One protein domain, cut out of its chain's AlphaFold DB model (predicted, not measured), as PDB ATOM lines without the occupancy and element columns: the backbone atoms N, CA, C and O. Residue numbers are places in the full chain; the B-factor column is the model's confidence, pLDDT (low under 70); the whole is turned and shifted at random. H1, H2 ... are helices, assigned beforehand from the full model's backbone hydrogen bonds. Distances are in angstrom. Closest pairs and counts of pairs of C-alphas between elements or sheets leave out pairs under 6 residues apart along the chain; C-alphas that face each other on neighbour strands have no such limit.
ATOM      1  N   LYS A 143     -35.418  -2.475 -27.985       75.44
ATOM      2  CA  LYS A 143     -35.776  -1.992 -29.333       75.44
ATOM      3  C   LYS A 143     -35.739  -0.469 -29.428       75.44
ATOM      4  O   LYS A 143     -35.329   0.087 -30.443       75.44
ATOM      5  N   PHE A 144     -36.133   0.207 -28.354       75.69
ATOM      6  CA  PHE A 144     -36.068   1.659 -28.267       75.69
ATOM      7  C   PHE A 144     -34.610   2.140 -28.237       75.69
ATOM      8  O   PHE A 144     -34.243   3.039 -28.993       75.69
ATOM      9  N   LEU A 145     -33.743   1.469 -27.471       76.44
ATOM     10  CA  LEU A 145     -32.303   1.766 -27.453       76.44
ATOM     11  C   LEU A 145     -31.637   1.581 -28.825       76.44
ATOM     12  O   LEU A 145     -30.762   2.359 -29.195       76.44
ATOM     13  N   GLN A 146     -32.073   0.590 -29.609       81.25
ATOM     14  CA  GLN A 146     -31.590   0.404 -30.980       81.25
ATOM     15  C   GLN A 146     -31.977   1.568 -31.905       81.25
ATOM     16  O   GLN A 146     -31.171   1.951 -32.749       81.25
ATOM     17  N   SER A 147     -33.163   2.160 -31.730       83.06
ATOM     18  CA  SER A 147     -33.617   3.294 -32.552       83.06
ATOM     19  C   SER A 147     -32.793   4.569 -32.331       83.06
ATOM     20  O   SER A 147     -32.558   5.327 -33.266       83.06
ATOM     21  N   LEU A 148     -32.265   4.759 -31.121       84.12
ATOM     22  CA  LEU A 148     -31.447   5.917 -30.745       84.12
ATOM     23  C   LEU A 148     -29.991   5.804 -31.205       84.12
ATOM     24  O   LEU A 148     -29.202   6.736 -31.057       84.12
ATOM     25  N   ARG A 149     -29.608   4.651 -31.754       81.88
ATOM     26  CA  ARG A 149     -28.221   4.350 -32.087       81.88
ATOM     27  C   ARG A 149     -27.673   5.254 -33.187       81.88
ATOM     28  O   ARG A 149     -26.543   5.723 -33.075       81.88
ATOM     29  N   SER A 150     -28.454   5.512 -34.234       86.12
ATOM     30  CA  SER A 150     -28.047   6.412 -35.320       86.12
ATOM     31  C   SER A 150     -27.871   7.846 -34.826       86.12
ATOM     32  O   SER A 150     -26.904   8.507 -35.200       86.12
ATOM     33  N   GLU A 151     -28.753   8.300 -33.934       86.69
ATOM     34  CA  GLU A 151     -28.669   9.627 -33.316       86.69
ATOM     35  C   GLU A 151     -27.451   9.741 -32.391       86.69
ATOM     36  O   GLU A 151     -26.747  10.748 -32.422       86.69
ATOM     37  N   PHE A 152     -27.142   8.688 -31.626       86.31
ATOM     38  CA  PHE A 152     -25.960   8.654 -30.763       86.31
ATOM     39  C   PHE A 152     -24.660   8.752 -31.558       86.31
ATOM     40  O   PHE A 152     -23.762   9.502 -31.185       86.31
ATOM     41  N   ILE A 153     -24.562   8.030 -32.676       85.25
ATOM     42  CA  ILE A 153     -23.377   8.067 -33.541       85.25
ATOM     43  C   ILE A 153     -23.194   9.469 -34.137       85.25
ATOM     44  O   ILE A 153     -22.083  10.000 -34.109       85.25
ATOM     45  N   GLN A 154     -24.272  10.101 -34.613       87.75
ATOM     46  CA  GLN A 154     -24.228  11.481 -35.110       87.75
ATOM     47  C   GLN A 154     -23.825  12.474 -34.010       87.75
ATOM     48  O   GLN A 154     -23.010  13.371 -34.235       87.75
ATOM     49  N   TRP A 155     -24.338  12.288 -32.792       87.31
ATOM     50  CA  TRP A 155     -23.963  13.106 -31.644       87.31
ATOM     51  C   TRP A 155     -22.488  12.929 -31.269       87.31
ATOM     52  O   TRP A 155     -21.793  13.925 -31.075       87.31
ATOM     53  N   LEU A 156     -21.966  11.699 -31.251       86.44
ATOM     54  CA  LEU A 156     -20.546  11.433 -30.993       86.44
ATOM     55  C   LEU A 156     -19.633  12.102 -32.025       86.44
ATOM     56  O   LEU A 156     -18.619  12.690 -31.651       86.44
ATOM     57  N   GLN A 157     -20.016  12.070 -33.304       83.44
ATOM     58  CA  GLN A 157     -19.284  12.755 -34.374       83.44
ATOM     59  C   GLN A 157     -19.244  14.277 -34.151       83.44
ATOM     60  O   GLN A 157     -18.210  14.900 -34.389       83.44
ATOM     61  N   SER A 158     -20.321  14.871 -33.619       83.12
ATOM     62  CA  SER A 158     -20.365  16.304 -33.280       83.12
ATOM     63  C   SER A 158     -19.492  16.690 -32.078       83.12
ATOM     64  O   SER A 158     -19.021  17.822 -32.002       83.12
ATOM     65  N   GLN A 159     -19.233  15.754 -31.158       80.38
ATOM     66  CA  GLN A 159     -18.380  15.956 -29.975       80.38
ATOM     67  C   GLN A 159     -16.875  15.796 -30.278       80.38
ATOM     68  O   GLN A 159     -16.066  15.705 -29.356       80.38
ATOM     69  N   SER A 160     -16.508  15.748 -31.566       61.91
ATOM     70  CA  SER A 160     -15.138  15.782 -32.097       61.91
ATOM     71  C   SER A 160     -14.183  14.685 -31.606       61.91
ATOM     72  O   SER A 160     -12.968  14.876 -31.642       61.91
ATOM     73  N   LYS A 161     -14.691  13.531 -31.156       63.94
ATOM     74  CA  LYS A 161     -13.852  12.381 -30.775       63.94
ATOM     75  C   LYS A 161     -13.834  11.343 -31.887       63.94
ATOM     76  O   LYS A 161     -14.882  10.858 -32.310       63.94
ATOM     77  N   THR A 162     -12.641  10.978 -32.349       65.69
ATOM     78  CA  THR A 162     -12.448   9.853 -33.267       65.69
ATOM     79  C   THR A 162     -12.915   8.573 -32.581       65.69
ATOM     80  O   THR A 162     -12.468   8.260 -31.479       65.69
ATOM     81  N   LEU A 163     -13.802   7.814 -33.232       65.44
ATOM     82  CA  LEU A 163     -14.376   6.573 -32.687       65.44
ATOM     83  C   LEU A 163     -13.304   5.565 -32.230       65.44
ATOM     84  O   LEU A 163     -13.540   4.803 -31.300       65.44
ATOM     85  N   GLN A 164     -12.113   5.611 -32.834       67.62
ATOM     86  CA  GLN A 164     -10.954   4.798 -32.454       67.62
ATOM     87  C   GLN A 164     -10.403   5.141 -31.061       67.62
ATOM     88  O   GLN A 164     -10.126   4.234 -30.294       67.62
ATOM     89  N   ALA A 165     -10.334   6.418 -30.669       66.69
ATOM     90  CA  ALA A 165      -9.847   6.802 -29.335       66.69
ATOM     91  C   ALA A 165     -10.820   6.393 -28.210       66.69
ATOM     92  O   ALA A 165     -10.427   6.224 -27.056       66.69
ATOM     93  N   LEU A 166     -12.100   6.223 -28.551       68.75
ATOM     94  CA  LEU A 166     -13.131   5.725 -27.640       68.75
ATOM     95  C   LEU A 166     -13.126   4.192 -27.524       68.75
ATOM     96  O   LEU A 166     -13.639   3.670 -26.535       68.75
ATOM     97  N   TYR A 167     -12.535   3.484 -28.494       67.81
ATOM     98  CA  TYR A 167     -12.342   2.030 -28.451       67.81
ATOM     99  C   TYR A 167     -11.377   1.633 -27.328       67.81
ATOM    100  O   TYR A 167     -11.628   0.677 -26.596       67.81
ATOM    101  N   ASP A 168     -10.332   2.438 -27.136       78.38
ATOM    102  CA  ASP A 168      -9.297   2.192 -26.132       78.38
ATOM    103  C   ASP A 168      -9.775   2.497 -24.698       78.38
ATOM    104  O   ASP A 168      -9.232   1.963 -23.731       78.38
ATOM    105  N   ASN A 169     -10.832   3.310 -24.540       82.50
ATOM    106  CA  ASN A 169     -11.337   3.775 -23.244       82.50
ATOM    107  C   ASN A 169     -12.843   3.492 -23.047       82.50
ATOM    108  O   ASN A 169     -13.673   4.408 -23.104       82.50
ATOM    109  N   PRO A 170     -13.235   2.250 -22.696       77.44
ATOM    110  CA  PRO A 170     -14.643   1.862 -22.559       77.44
ATOM    111  C   PRO A 170     -15.401   2.645 -21.470       77.44
ATOM    112  O   PRO A 170     -16.597   2.895 -21.601       77.44
ATOM    113  N   ARG A 171     -14.709   3.092 -20.414       80.56
ATOM    114  CA  ARG A 171     -15.303   3.922 -19.347       80.56
ATOM    115  C   ARG A 171     -15.707   5.310 -19.833       80.56
ATOM    116  O   ARG A 171     -16.670   5.893 -19.342       80.56
ATOM    117  N   GLU A 172     -14.961   5.858 -20.786       82.06
ATOM    118  CA  GLU A 172     -15.274   7.162 -21.354       82.06
ATOM    119  C   GLU A 172     -16.480   7.070 -22.288       82.06
ATOM    120  O   GLU A 172     -17.344   7.947 -22.253       82.06
ATOM    121  N   LEU A 173     -16.584   5.975 -23.048       81.25
ATOM    122  CA  LEU A 173     -17.767   5.665 -23.843       81.25
ATOM    123  C   LEU A 173     -19.014   5.514 -22.961       81.25
ATOM    124  O   LEU A 173     -20.053   6.066 -23.303       81.25
ATOM    125  N   GLU A 174     -18.912   4.833 -21.816       80.19
ATOM    126  CA  GLU A 174     -20.011   4.723 -20.846       80.19
ATOM    127  C   GLU A 174     -20.444   6.100 -20.323       80.19
ATOM    128  O   GLU A 174     -21.631   6.422 -20.334       80.19
ATOM    129  N   ARG A 175     -19.484   6.955 -19.946       82.56
ATOM    130  CA  ARG A 175     -19.760   8.327 -19.495       82.56
ATOM    131  C   ARG A 175     -20.428   9.172 -20.584       82.56
ATOM    132  O   ARG A 175     -21.337   9.941 -20.292       82.56
ATOM    133  N   LEU A 176     -19.979   9.046 -21.833       84.12
ATOM    134  CA  LEU A 176     -20.548   9.764 -22.976       84.12
ATOM    135  C   LEU A 176     -21.923   9.226 -23.368       84.12
ATOM    136  O   LEU A 176     -22.784  10.011 -23.746       84.12
ATOM    137  N   ALA A 177     -22.147   7.918 -23.250       82.38
ATOM    138  CA  ALA A 177     -23.455   7.312 -23.440       82.38
ATOM    139  C   ALA A 177     -24.432   7.791 -22.363       82.38
ATOM    140  O   ALA A 177     -25.545   8.166 -22.701       82.38
ATOM    141  N   GLN A 178     -24.013   7.869 -21.095       78.00
ATOM    142  CA  GLN A 178     -24.820   8.472 -20.027       78.00
ATOM    143  C   GLN A 178     -25.117   9.944 -20.321       78.00
ATOM    144  O   GLN A 178     -26.275  10.334 -20.346       78.00
ATOM    145  N   GLN A 179     -24.101  10.737 -20.671       82.19
ATOM    146  CA  GLN A 179     -24.282  12.146 -21.028       82.19
ATOM    147  C   GLN A 179     -25.208  12.335 -22.241       82.19
ATOM    148  O   GLN A 179     -25.988  13.287 -22.287       82.19
ATOM    149  N   PHE A 180     -25.130  11.440 -23.228       82.44
ATOM    150  CA  PHE A 180     -26.053  11.424 -24.351       82.44
ATOM    151  C   PHE A 180     -27.452  11.060 -23.888       82.44
ATOM    152  O   PHE A 180     -28.364  11.792 -24.221       82.44
ATOM    153  N   LEU A 181     -27.644  10.000 -23.106       76.94
ATOM    154  CA  LEU A 181     -28.959   9.609 -22.590       76.94
ATOM    155  C   LEU A 181     -29.588  10.690 -21.695       76.94
ATOM    156  O   LEU A 181     -30.806  10.840 -21.692       76.94
ATOM    157  N   ASP A 182     -28.766  11.467 -20.992       69.31
ATOM    158  CA  ASP A 182     -29.196  12.608 -20.183       69.31
ATOM    159  C   ASP A 182     -29.547  13.836 -21.053       69.31
ATOM    160  O   ASP A 182     -30.450  14.609 -20.723       69.31
ATOM    161  N   GLY A 183     -28.825  14.044 -22.164       66.88
ATOM    162  CA  GLY A 183     -28.945  15.217 -23.043       66.88
ATOM    163  C   GLY A 183     -29.913  15.048 -24.219       66.88
ATOM    164  O   GLY A 183     -30.704  15.951 -24.521       66.88
ATOM    165  N   THR A 184     -29.899  13.885 -24.878       64.12
ATOM    166  CA  THR A 184     -31.037  13.441 -25.674       64.12
ATOM    167  C   THR A 184     -32.165  13.281 -24.700       64.12
ATOM    168  O   THR A 184     -32.134  12.483 -23.780       64.12
ATOM    169  N   ARG A 185     -33.168  14.116 -24.909       54.28
ATOM    170  CA  ARG A 185     -34.433  14.189 -24.200       54.28
ATOM    171  C   ARG A 185     -35.266  12.910 -24.373       54.28
ATOM    172  O   ARG A 185     -36.478  13.007 -24.599       54.28
ATOM    173  N   ILE A 186     -34.624  11.747 -24.304       51.06
ATOM    174  CA  ILE A 186     -35.177  10.423 -24.144       51.06
ATOM    175  C   ILE A 186     -35.979  10.520 -22.868       51.06
ATOM    176  O   ILE A 186     -35.483  10.427 -21.748       51.06
ATOM    177  N   GLY A 187     -37.257  10.829 -23.065       48.16
ATOM    178  CA  GLY A 187     -38.224  10.603 -22.030       48.16
ATOM    179  C   GLY A 187     -38.003   9.162 -21.633       48.16
ATOM    180  O   GLY A 187     -38.050   8.271 -22.480       48.16
ATOM    181  N   ASN A 324     -22.849  -2.435 -19.059       51.91
ATOM    182  CA  ASN A 324     -22.246  -3.562 -19.767       51.91
ATOM    183  C   ASN A 324     -23.139  -4.143 -20.882       51.91
ATOM    184  O   ASN A 324     -22.614  -4.659 -21.866       51.91
ATOM    185  N   ALA A 325     -24.470  -4.085 -20.767       52.19
ATOM    186  CA  ALA A 325     -25.390  -4.611 -21.780       52.19
ATOM    187  C   ALA A 325     -25.506  -3.679 -22.995       52.19
ATOM    188  O   ALA A 325     -25.483  -4.148 -24.132       52.19
ATOM    189  N   LEU A 326     -25.556  -2.364 -22.762       50.72
ATOM    190  CA  LEU A 326     -25.544  -1.350 -23.818       50.72
ATOM    191  C   LEU A 326     -24.161  -1.291 -24.495       50.72
ATOM    192  O   LEU A 326     -24.088  -1.275 -25.722       50.72
ATOM    193  N   TYR A 327     -23.075  -1.414 -23.719       54.94
ATOM    194  CA  TYR A 327     -21.718  -1.630 -24.234       54.94
ATOM    195  C   TYR A 327     -21.639  -2.880 -25.119       54.94
ATOM    196  O   TYR A 327     -21.190  -2.784 -26.252       54.94
ATOM    197  N   LYS A 328     -22.148  -4.038 -24.675       56.22
ATOM    198  CA  LYS A 328     -22.161  -5.275 -25.483       56.22
ATOM    199  C   LYS A 328     -22.987  -5.147 -26.768       56.22
ATOM    200  O   LYS A 328     -22.571  -5.657 -27.802       56.22
ATOM    201  N   LEU A 329     -24.129  -4.459 -26.729       54.38
ATOM    202  CA  LEU A 329     -24.984  -4.233 -27.904       54.38
ATOM    203  C   LEU A 329     -24.355  -3.267 -28.916       54.38
ATOM    204  O   LEU A 329     -24.427  -3.515 -30.120       54.38
ATOM    205  N   ILE A 330     -23.717  -2.195 -28.442       53.56
ATOM    206  CA  ILE A 330     -23.010  -1.232 -29.293       53.56
ATOM    207  C   ILE A 330     -21.723  -1.849 -29.863       53.56
ATOM    208  O   ILE A 330     -21.466  -1.710 -31.058       53.56
ATOM    209  N   ASN A 331     -20.953  -2.579 -29.050       51.75
ATOM    210  CA  ASN A 331     -19.684  -3.186 -29.457       51.75
ATOM    211  C   ASN A 331     -19.894  -4.335 -30.465       51.75
ATOM    212  O   ASN A 331     -19.183  -4.423 -31.456       51.75
ATOM    213  N   ASN A 332     -20.942  -5.152 -30.314       53.53
ATOM    214  CA  ASN A 332     -21.223  -6.238 -31.266       53.53
ATOM    215  C   ASN A 332     -21.707  -5.773 -32.649       53.53
ATOM    216  O   ASN A 332     -21.860  -6.603 -33.536       53.53
ATOM    217  N   SER A 333     -22.013  -4.487 -32.830       49.81
ATOM    218  CA  SER A 333     -22.688  -4.003 -34.038       49.81
ATOM    219  C   SER A 333     -22.039  -2.779 -34.680       49.81
ATOM    220  O   SER A 333     -22.393  -2.433 -35.805       49.81
TER     221      SER A 333
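Overview. This is residues 143 to 187 and 324 to 333 of the 336 residues of an uncharacterized protein of Trichomonascus ciferrii (UniProt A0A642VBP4). Two helices, H2 and H4, cross one over the other at nearly a right angle, and the short helix H3 lies at the turn by which the chain passes from one to the other. The short helix H1 extends from the far end of H2, and H5, from beyond a cut in the chain, lies off to one side, near H1 and close to H4 without clearly touching it. The helices have few contacts with one another. The printed part has 55 residues with five named helices, in the order H1, H2, H3, H4, H5, and no named strand; the class is all helix. The whole is compact, with a radius of gyration of the C-alphas of 10.7 A, and spans 30 by 23 by 16 A.

Along the chain. H1 is residues 143 to 147, and its first C-alpha, that of Lys 143, is at (-35.776, -1.992, -29.333). H2 is residues 149 to 158, 14.4 A from first to last C-alpha. H3 is residues 163 to 167, 6.5 A long in the same measure. H4, the longest helix, is residues 170 to 183 and measures 19.6 A, from C-alpha 170 at (-14.643, 1.862, -22.559). H5 is residues 324 to 333, 14.3 A, and ends with C-alpha 333 at (-22.688, -4.003, -34.038).

Arrangement. H1 and H2 meet only through their link. H2 and H4 only just touch, with 3 pairs of C-alphas within 8 A; the closest are those of Phe 152 and Phe 180, 7.0 A apart. Their lines are about perpendicular, at 79 degrees, and H4 touches H2 with residues 177 to 180 alone. H2 and H3 are only just apart, their closest C-alphas 8.0 A from each other. H3 and H4 only just touch, with 3 pairs of C-alphas within 8 A, and only at the corner by their link; the closest C-alphas are those of Leu 166 and Leu 173, 6.0 A apart. H4 and H5 are close but not clearly touching, with the C-alphas of Glu 174 and Tyr 327 closest at 7.4 A, and are about perpendicular at 82 degrees. H1 and H5 are near each other, with 6 pairs of C-alphas within 10 A. H3 and H5 are apart. In H1, H2, H3 and H4 every O i to N i+4 pair is within hydrogen-bond range; in H5 it is 5 of 6.

Size, cuts and confidence. The two C-alphas farthest apart are those of Asp 168 and Gly 187, 30.4 A. Residues 188 to 323 are not printed, and C-alphas 187 and 324 are 21.5 A apart across this cut, in the link from H4 to H5. The links H1 to H2, H2 to H3 and H3 to H4 are tight. The mean pLDDT of the printed part is 71.9; it is under 70 in residues 160 to 167, 182 to 187 and 324 to 333, and H5 has a mean of 53.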